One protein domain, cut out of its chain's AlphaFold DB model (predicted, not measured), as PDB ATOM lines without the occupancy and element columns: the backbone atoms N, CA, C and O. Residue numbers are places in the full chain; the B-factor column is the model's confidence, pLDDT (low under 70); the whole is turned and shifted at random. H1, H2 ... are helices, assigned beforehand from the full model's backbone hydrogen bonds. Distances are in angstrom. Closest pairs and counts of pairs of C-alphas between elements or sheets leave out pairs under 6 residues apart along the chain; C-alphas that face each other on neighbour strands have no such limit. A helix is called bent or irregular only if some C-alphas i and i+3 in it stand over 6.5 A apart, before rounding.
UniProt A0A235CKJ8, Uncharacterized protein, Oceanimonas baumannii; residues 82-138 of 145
ATOM      1  N   LEU A  82      -8.476  47.109  53.370       92.19
ATOM      2  CA  LEU A  82      -7.070  47.456  53.538       92.19
ATOM      3  C   LEU A  82      -6.210  46.772  52.461       92.19
ATOM      4  O   LEU A  82      -6.520  45.648  52.039       92.19
ATOM      5  N   PRO A  83      -5.108  47.411  52.031       90.25
ATOM      6  CA  PRO A  83      -4.190  46.788  51.091       90.25
ATOM      7  C   PRO A  83      -3.636  45.482  51.674       90.25
ATOM      8  O   PRO A  83      -3.380  45.371  52.877       90.25
ATOM      9  N   ASP A  84      -3.503  44.465  50.823       86.69
ATOM     10  CA  ASP A  84      -3.065  43.135  51.243       86.69
ATOM     11  C   ASP A  84      -1.543  43.108  51.407       86.69
ATOM     12  O   ASP A  84      -0.792  42.897  50.458       86.69
ATOM     13  N   LEU A  85      -1.094  43.403  52.626       85.38
ATOM     14  CA  LEU A  85       0.312  43.495  52.999       85.38
ATOM     15  C   LEU A  85       0.556  42.716  54.285       85.38
ATOM     16  O   LEU A  85      -0.220  42.832  55.236       85.38
ATOM     17  N   LEU A  86       1.703  42.037  54.366       84.94
ATOM     18  CA  LEU A  86       2.139  41.330  55.575       84.94
ATOM     19  C   LEU A  86       2.131  42.241  56.820       84.94
ATOM     20  O   LEU A  86       1.711  41.822  57.894       84.94
ATOM     21  N   MET A  87       2.538  43.508  56.677       85.25
ATOM     22  CA  MET A  87       2.565  44.475  57.787       85.25
ATOM     23  C   MET A  87       1.175  44.824  58.335       85.25
ATOM     24  O   MET A  87       1.060  45.189  59.502       85.25
ATOM     25  N   LEU A  88       0.134  44.739  57.505       88.56
ATOM     26  CA  LEU A  88      -1.237  45.077  57.891       88.56
ATOM     27  C   LEU A  88      -2.054  43.851  58.285       88.56
ATOM     28  O   LEU A  88      -3.170  44.015  58.766       88.56
ATOM     29  N   GLU A  89      -1.517  42.642  58.113       90.19
ATOM     30  CA  GLU A  89      -2.231  41.385  58.330       90.19
ATOM     31  C   GLU A  89      -2.878  41.300  59.716       90.19
ATOM     32  O   GLU A  89      -4.073  41.043  59.814       90.19
ATOM     33  N   ALA A  90      -2.129  41.628  60.772       89.81
ATOM     34  CA  ALA A  90      -2.643  41.628  62.145       89.81
ATOM     35  C   ALA A  90      -3.752  42.672  62.382       89.81
ATOM     36  O   ALA A  90      -4.559  42.526  63.296       89.81
ATOM     37  N   CYS A  91      -3.799  43.727  61.566       90.69
ATOM     38  CA  CYS A  91      -4.791  44.791  61.667       90.69
ATOM     39  C   CYS A  91      -6.042  44.515  60.818       90.69
ATOM     40  O   CYS A  91      -7.080  45.123  61.075       90.69
ATOM     41  N   ARG A  92      -5.987  43.608  59.831       92.50
ATOM     42  CA  ARG A  92      -7.124  43.311  58.936       92.50
ATOM     43  C   ARG A  92      -8.398  42.882  59.678       92.50
ATOM     44  O   ARG A  92      -9.454  43.404  59.330       92.50
ATOM     45  N   PRO A  93      -8.348  42.018  60.715       91.94
ATOM     46  CA  PRO A  93      -9.553  41.612  61.448       91.94
ATOM     47  C   PRO A  93     -10.178  42.739  62.277       91.94
ATOM     48  O   PRO A  93     -11.344  42.638  62.664       91.94
ATOM     49  N   LEU A  94      -9.398  43.784  62.578       92.31
ATOM     50  CA  LEU A  94      -9.838  44.944  63.355       92.31
ATOM     51  C   LEU A  94     -10.610  45.952  62.495       92.31
ATOM     52  O   LEU A  94     -11.422  46.705  63.029       92.31
ATOM     53  N   ASP A  95     -10.374  45.969  61.181       93.19
ATOM     54  CA  ASP A  95     -11.067  46.858  60.253       93.19
ATOM     55  C   ASP A  95     -12.389  46.227  59.765       93.19
ATOM     56  O   ASP A  95     -12.368  45.156  59.152       93.19
ATOM     57  N   PRO A  96     -13.558  46.854  60.003       94.25
ATOM     58  CA  PRO A  96     -14.855  46.257  59.685       94.25
ATOM     59  C   PRO A  96     -15.063  46.039  58.181       94.25
ATOM     60  O   PRO A  96     -15.614  45.006  57.792       94.25
ATOM     61  N   THR A  97     -14.599  46.970  57.339       94.19
ATOM     62  CA  THR A  97     -14.701  46.866  55.874       94.19
ATOM     63  C   THR A  97     -13.875  45.689  55.366       94.19
ATOM     64  O   THR A  97     -14.367  44.848  54.611       94.19
ATOM     65  N   THR A  98     -12.628  45.589  55.825       93.38
ATOM     66  CA  THR A  98     -11.715  44.499  55.474       93.38
ATOM     67  C   THR A  98     -12.224  43.160  55.974       93.38
ATOM     68  O   THR A  98     -12.249  42.205  55.209       93.38
ATOM     69  N   LYS A  99     -12.702  43.090  57.219       93.69
ATOM     70  CA  LYS A  99     -13.252  41.866  57.803       93.69
ATOM     71  C   LYS A  99     -14.445  41.332  57.009       93.69
ATOM     72  O   LYS A  99     -14.489  40.140  56.720       93.69
ATOM     73  N   ALA A 100     -15.393  42.194  56.638       93.94
ATOM     74  CA  ALA A 100     -16.543  41.793  55.828       93.94
ATOM     75  C   ALA A 100     -16.111  41.288  54.441       93.94
ATOM     76  O   ALA A 100     -16.627  40.283  53.950       93.94
ATOM     77  N   TRP A 101     -15.127  41.954  53.827       94.00
ATOM     78  CA  TRP A 101     -14.577  41.542  52.538       94.00
ATOM     79  C   TRP A 101     -13.833  40.201  52.629       94.00
ATOM     80  O   TRP A 101     -14.095  39.311  51.820       94.00
ATOM     81  N   ASP A 102     -12.971  40.018  53.632       93.56
ATOM     82  CA  ASP A 102     -12.199  38.790  53.856       93.56
ATOM     83  C   ASP A 102     -13.134  37.596  54.141       93.56
ATOM     84  O   ASP A 102     -12.917  36.510  53.603       93.56
ATOM     85  N   GLN A 103     -14.223  37.801  54.898       92.00
ATOM     86  CA  GLN A 103     -15.259  36.784  55.136       92.00
ATOM     87  C   GLN A 103     -16.002  36.390  53.855       92.00
ATOM     88  O   GLN A 103     -16.227  35.204  53.622       92.00
ATOM     89  N   ALA A 104     -16.356  37.362  53.009       93.81
ATOM     90  CA  ALA A 104     -17.042  37.100  51.744       93.81
ATOM     91  C   ALA A 104     -16.160  36.357  50.720       93.81
ATOM     92  O   ALA A 104     -16.682  35.605  49.901       93.81
ATOM     93  N   HIS A 105     -14.837  36.550  50.770       90.06
ATOM     94  CA  HIS A 105     -13.874  35.940  49.841       90.06
ATOM     95  C   HIS A 105     -13.128  34.734  50.434       90.06
ATOM     96  O   HIS A 105     -12.295  34.139  49.752       90.06
ATOM     97  N   GLY A 106     -13.408  34.366  51.688       89.56
ATOM     98  CA  GLY A 106     -12.784  33.223  52.359       89.56
ATOM     99  C   GLY A 106     -11.274  33.366  52.574       89.56
ATOM    100  O   GLY A 106     -10.564  32.361  52.584       89.56
ATOM    101  N   ARG A 107     -10.757  34.595  52.724       87.38
ATOM    102  CA  ARG A 107      -9.325  34.825  52.982       87.38
ATOM    103  C   ARG A 107      -8.989  34.408  54.426       87.38
ATOM    104  O   ARG A 107      -9.639  34.901  55.350       87.38
ATOM    105  N   PRO A 108      -7.968  33.562  54.662       88.62
ATOM    106  CA  PRO A 108      -7.543  33.215  56.016       88.62
ATOM    107  C   PRO A 108      -6.903  34.415  56.730       88.62
ATOM    108  O   PRO A 108      -6.305  35.289  56.101       88.62
ATOM    109  N   GLU A 109      -6.999  34.450  58.061       87.00
ATOM    110  CA  GLU A 109      -6.491  35.560  58.883       87.00
ATOM    111  C   GLU A 109      -4.966  35.724  58.767       87.00
ATOM    112  O   GLU A 109      -4.477  36.838  58.591       87.00
ATOM    113  N   ARG A 110      -4.227  34.608  58.780       88.38
ATOM    114  CA  ARG A 110      -2.756  34.537  58.707       88.38
ATOM    115  C   ARG A 110      -2.244  34.131  57.320       88.38
ATOM    116  O   ARG A 110      -1.301  33.356  57.200       88.38
ATOM    117  N   PHE A 111      -2.899  34.624  56.274       87.31
ATOM    118  CA  PHE A 111      -2.609  34.288  54.878       87.31
ATOM    119  C   PHE A 111      -1.119  34.329  54.513       87.31
ATOM    120  O   PHE A 111      -0.612  33.359  53.965       87.31
ATOM    121  N   TRP A 112      -0.410  35.415  54.824       87.31
ATOM    122  CA  TRP A 112       0.997  35.580  54.463       87.31
ATOM    123  C   TRP A 112       1.942  34.806  55.381       87.31
ATOM    124  O   TRP A 112       2.988  34.352  54.929       87.31
ATOM    125  N   ARG A 113       1.600  34.674  56.667       87.19
ATOM    126  CA  ARG A 113       2.440  33.991  57.668       87.19
ATOM    127  C   ARG A 113       2.412  32.474  57.553       87.19
ATOM    128  O   ARG A 113       3.434  31.848  57.807       87.19
ATOM    129  N   ASP A 114       1.263  31.913  57.195       90.19
ATOM    130  CA  ASP A 114       1.074  30.463  57.105       90.19
ATOM    131  C   ASP A 114       1.352  29.931  55.682       90.19
ATOM    132  O   ASP A 114       1.258  28.728  55.436       90.19
ATOM    133  N   MET A 115       1.705  30.813  54.738       89.31
ATOM    134  CA  MET A 115       2.117  30.426  53.390       89.31
ATOM    135  C   MET A 115       3.421  29.630  53.403       89.31
ATOM    136  O   MET A 115       4.400  30.020  54.036       89.31
ATOM    137  N   THR A 116       3.469  28.559  52.613       92.00
ATOM    138  CA  THR A 116       4.736  27.887  52.297       92.00
ATOM    139  C   THR A 116       5.555  28.711  51.304       92.00
ATOM    140  O   THR A 116       5.000  29.489  50.522       92.00
ATOM    141  N   ASP A 117       6.868  28.485  51.252       89.50
ATOM    142  CA  ASP A 117       7.760  29.146  50.289       89.50
ATOM    143  C   ASP A 117       7.275  28.986  48.835       89.50
ATOM    144  O   ASP A 117       7.339  29.916  48.029       89.50
ATOM    145  N   GLU A 118       6.716  27.820  48.495       91.12
ATOM    146  CA  GLU A 118       6.152  27.544  47.171       91.12
ATOM    147  C   GLU A 118       4.897  28.380  46.875       91.12
ATOM    148  O   GLU A 118       4.725  28.885  45.759       91.12
ATOM    149  N   GLN A 119       4.011  28.531  47.866       88.56
ATOM    150  CA  GLN A 119       2.804  29.351  47.754       88.56
ATOM    151  C   GLN A 119       3.162  30.831  47.652       88.56
ATOM    152  O   GLN A 119       2.635  31.529  46.784       88.56
ATOM    153  N   TYR A 120       4.111  31.283  48.471       86.56
ATOM    154  CA  TYR A 120       4.636  32.639  48.428       86.56
ATOM    155  C   TYR A 120       5.240  32.955  47.055       86.56
ATOM    156  O   TYR A 120       4.885  33.953  46.427       86.56
ATOM    157  N   GLN A 121       6.074  32.062  46.515       86.88
ATOM    158  CA  GLN A 121       6.684  32.263  45.203       86.88
ATOM    159  C   GLN A 121       5.640  32.325  44.078       86.88
ATOM    160  O   GLN A 121       5.798  33.101  43.131       86.88
ATOM    161  N   LYS A 122       4.557  31.539  44.161       86.44
ATOM    162  CA  LYS A 122       3.419  31.652  43.234       86.44
ATOM    163  C   LYS A 122       2.696  32.992  43.382       86.44
ATOM    164  O   LYS A 122       2.415  33.627  42.367       86.44
ATOM    165  N   ALA A 123       2.437  33.437  44.610       82.12
ATOM    166  CA  ALA A 123       1.766  34.706  44.880       82.12
ATOM    167  C   ALA A 123       2.569  35.898  44.339       82.12
ATOM    168  O   ALA A 123       2.024  36.732  43.619       82.12
ATOM    169  N   ILE A 124       3.881  35.937  44.587       82.00
ATOM    170  CA  ILE A 124       4.769  36.987  44.072       82.00
ATOM    171  C   ILE A 124       4.829  36.979  42.543       82.00
ATOM    172  O   ILE A 124       4.817  38.042  41.930       82.00
ATOM    173  N   LYS A 125       4.849  35.805  41.900       83.44
ATOM    174  CA  LYS A 125       4.774  35.722  40.431       83.44
ATOM    175  C   LYS A 125       3.474  36.322  39.900       83.44
ATOM    176  O   LYS A 125       3.539  37.146  39.000       83.44
ATOM    177  N   HIS A 126       2.334  35.977  40.495       79.06
ATOM    178  CA  HIS A 126       1.030  36.523  40.109       79.06
ATOM    179  C   HIS A 126       0.916  38.038  40.373       79.06
ATOM    180  O   HIS A 126       0.285  38.757  39.608       79.06
ATOM    181  N   LEU A 127       1.537  38.550  41.440       73.31
ATOM    182  CA  LEU A 127       1.580  39.989  41.732       73.31
ATOM    183  C   LEU A 127       2.504  40.764  40.781       73.31
ATOM    184  O   LEU A 127       2.208  41.907  40.440       73.31
ATOM    185  N   ASN A 128       3.608  40.144  40.357       69.50
ATOM    186  CA  ASN A 128       4.567  40.716  39.409       69.50
ATOM    187  C   ASN A 128       4.136  40.561  37.948       69.50
ATOM    188  O   ASN A 128       4.694  41.232  37.074       69.50
ATOM    189  N   GLU A 129       3.162  39.694  37.655       69.38
ATOM    190  CA  GLU A 129       2.474  39.748  36.373       69.38
ATOM    191  C   GLU A 129       1.913  41.162  36.205       69.38
ATOM    192  O   GLU A 129       1.368  41.717  37.160       69.38
ATOM    193  N   PRO A 130       2.084  41.794  35.029       56.41
ATOM    194  CA  PRO A 130       1.733  43.190  34.825       56.41
ATOM    195  C   PRO A 130       0.215  43.369  34.899       56.41
ATOM    196  O   PRO A 130      -0.481  43.466  33.885       56.41
ATOM    197  N   ASN A 131      -0.301  43.449  36.120       51.31
ATOM    198  CA  ASN A 131      -1.668  43.792  36.408       51.31
ATOM    199  C   ASN A 131      -1.799  45.264  36.028       51.31
ATOM    200  O   ASN A 131      -1.245  46.154  36.674       51.31
ATOM    201  N   GLN A 132      -2.411  45.520  34.871       45.78
ATOM    202  CA  GLN A 132      -2.510  46.865  34.323       45.78
ATOM    203  C   GLN A 132      -3.200  47.763  35.351       45.78
ATOM    204  O   GLN A 132      -4.382  47.547  35.637       45.78
ATOM    205  N   PRO A 133      -2.525  48.795  35.880       44.28
ATOM    206  CA  PRO A 133      -3.177  49.678  36.819       44.28
ATOM    207  C   PRO A 133      -4.348  50.373  36.118       44.28
ATOM    208  O   PRO A 133      -4.284  50.694  34.927       44.28
ATOM    209  N   ILE A 134      -5.436  50.595  36.857       38.72
ATOM    210  CA  ILE A 134      -6.741  51.045  36.339       38.72
ATOM    211  C   ILE A 134      -6.611  52.313  35.467       38.72
ATOM    212  O   ILE A 134      -7.316  52.467  34.469       38.72
ATOM    213  N   TRP A 135      -5.650  53.191  35.772       43.19
ATOM    214  CA  TRP A 135      -5.374  54.417  35.016       43.19
ATOM    215  C   TRP A 135      -4.767  54.189  33.620       43.19
ATOM    216  O   TRP A 135      -4.856  55.069  32.765       43.19
ATOM    217  N   ARG A 136      -4.202  53.010  33.331       36.78
ATOM    218  CA  ARG A 136      -3.654  52.660  32.009       36.78
ATOM    219  C   ARG A 136      -4.727  52.165  31.028       36.78
ATOM    220  O   ARG A 136      -4.457  52.089  29.832       36.78
ATOM    221  N   LYS A 137      -5.961  51.909  31.492       38.03
ATOM    222  CA  LYS A 137      -7.097  51.499  30.639       38.03
ATOM    223  C   LYS A 137      -7.749  52.646  29.846       38.03
ATOM    224  O   LYS A 137      -8.637  52.393  29.040       38.03
ATOM    225  N   LYS A 138      -7.297  53.900  29.990       40.72
ATOM    226  CA  LYS A 138      -7.771  55.039  29.180       40.72
ATOM    227  C   LYS A 138      -6.659  55.606  28.295       40.72
ATOM    228  O   LYS A 138      -6.026  56.582  28.673       40.72
TER     229      LYS A 138
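Overview. This is residues 82 to 138 of the 145 residues of an uncharacterized protein of Oceanimonas baumannii (UniProt A0A235CKJ8). Two short helices, H1 and H2, meet as a corner, and a long link leads from them to a separate helix, H3; residues 124 to 138, of which 124 to 128 belong to H3 and 134 to 137 to the small H4, stick out as a tail. The 57 printed residues, with four named helices in the order H1 H2 H3 H4 and no named strand, are all helix in class and loose, with a radius of gyration of the C-alphas of 13.3 A and spans of 35 by 30 by 20 A.

Along the chain. H1, residues 86 to 94, begins at C-alpha 86 (2.139, 41.330, 55.575) and is 14.7 A long; it is irregular, with C-alphas 87 and 90 7.4 A apart. H2, residues 96 to 105, is 14.3 A. H3, residues 117 to 128, is 16.2 A. H4, residues 134 to 137, is 5.7 A and ends at (-7.097, 51.499, 30.639).

Arrangement. H1 and H2 only just touch, only at the corner, with 3 pairs of C-alphas within 8 A, the closest Pro 93 and Lys 99 at 5.2 A; they are about perpendicular, at 78 degrees. H3 and H4 touch no helix. Every O i to N i+4 pair is within hydrogen-bond range in H2 and H3; H1 has 1 of 5, and 4 of 6 O i to N i+3 pairs; H4 is too short for an i+4 pair.

Size, cuts and confidence. The C-alphas of Asp 114 and Lys 138, the two farthest apart, are 38.2 A apart. The printed part has no cut. The link H2 to H3 is long, with 11 residues. Residues 128 to 138 have pLDDT under 70.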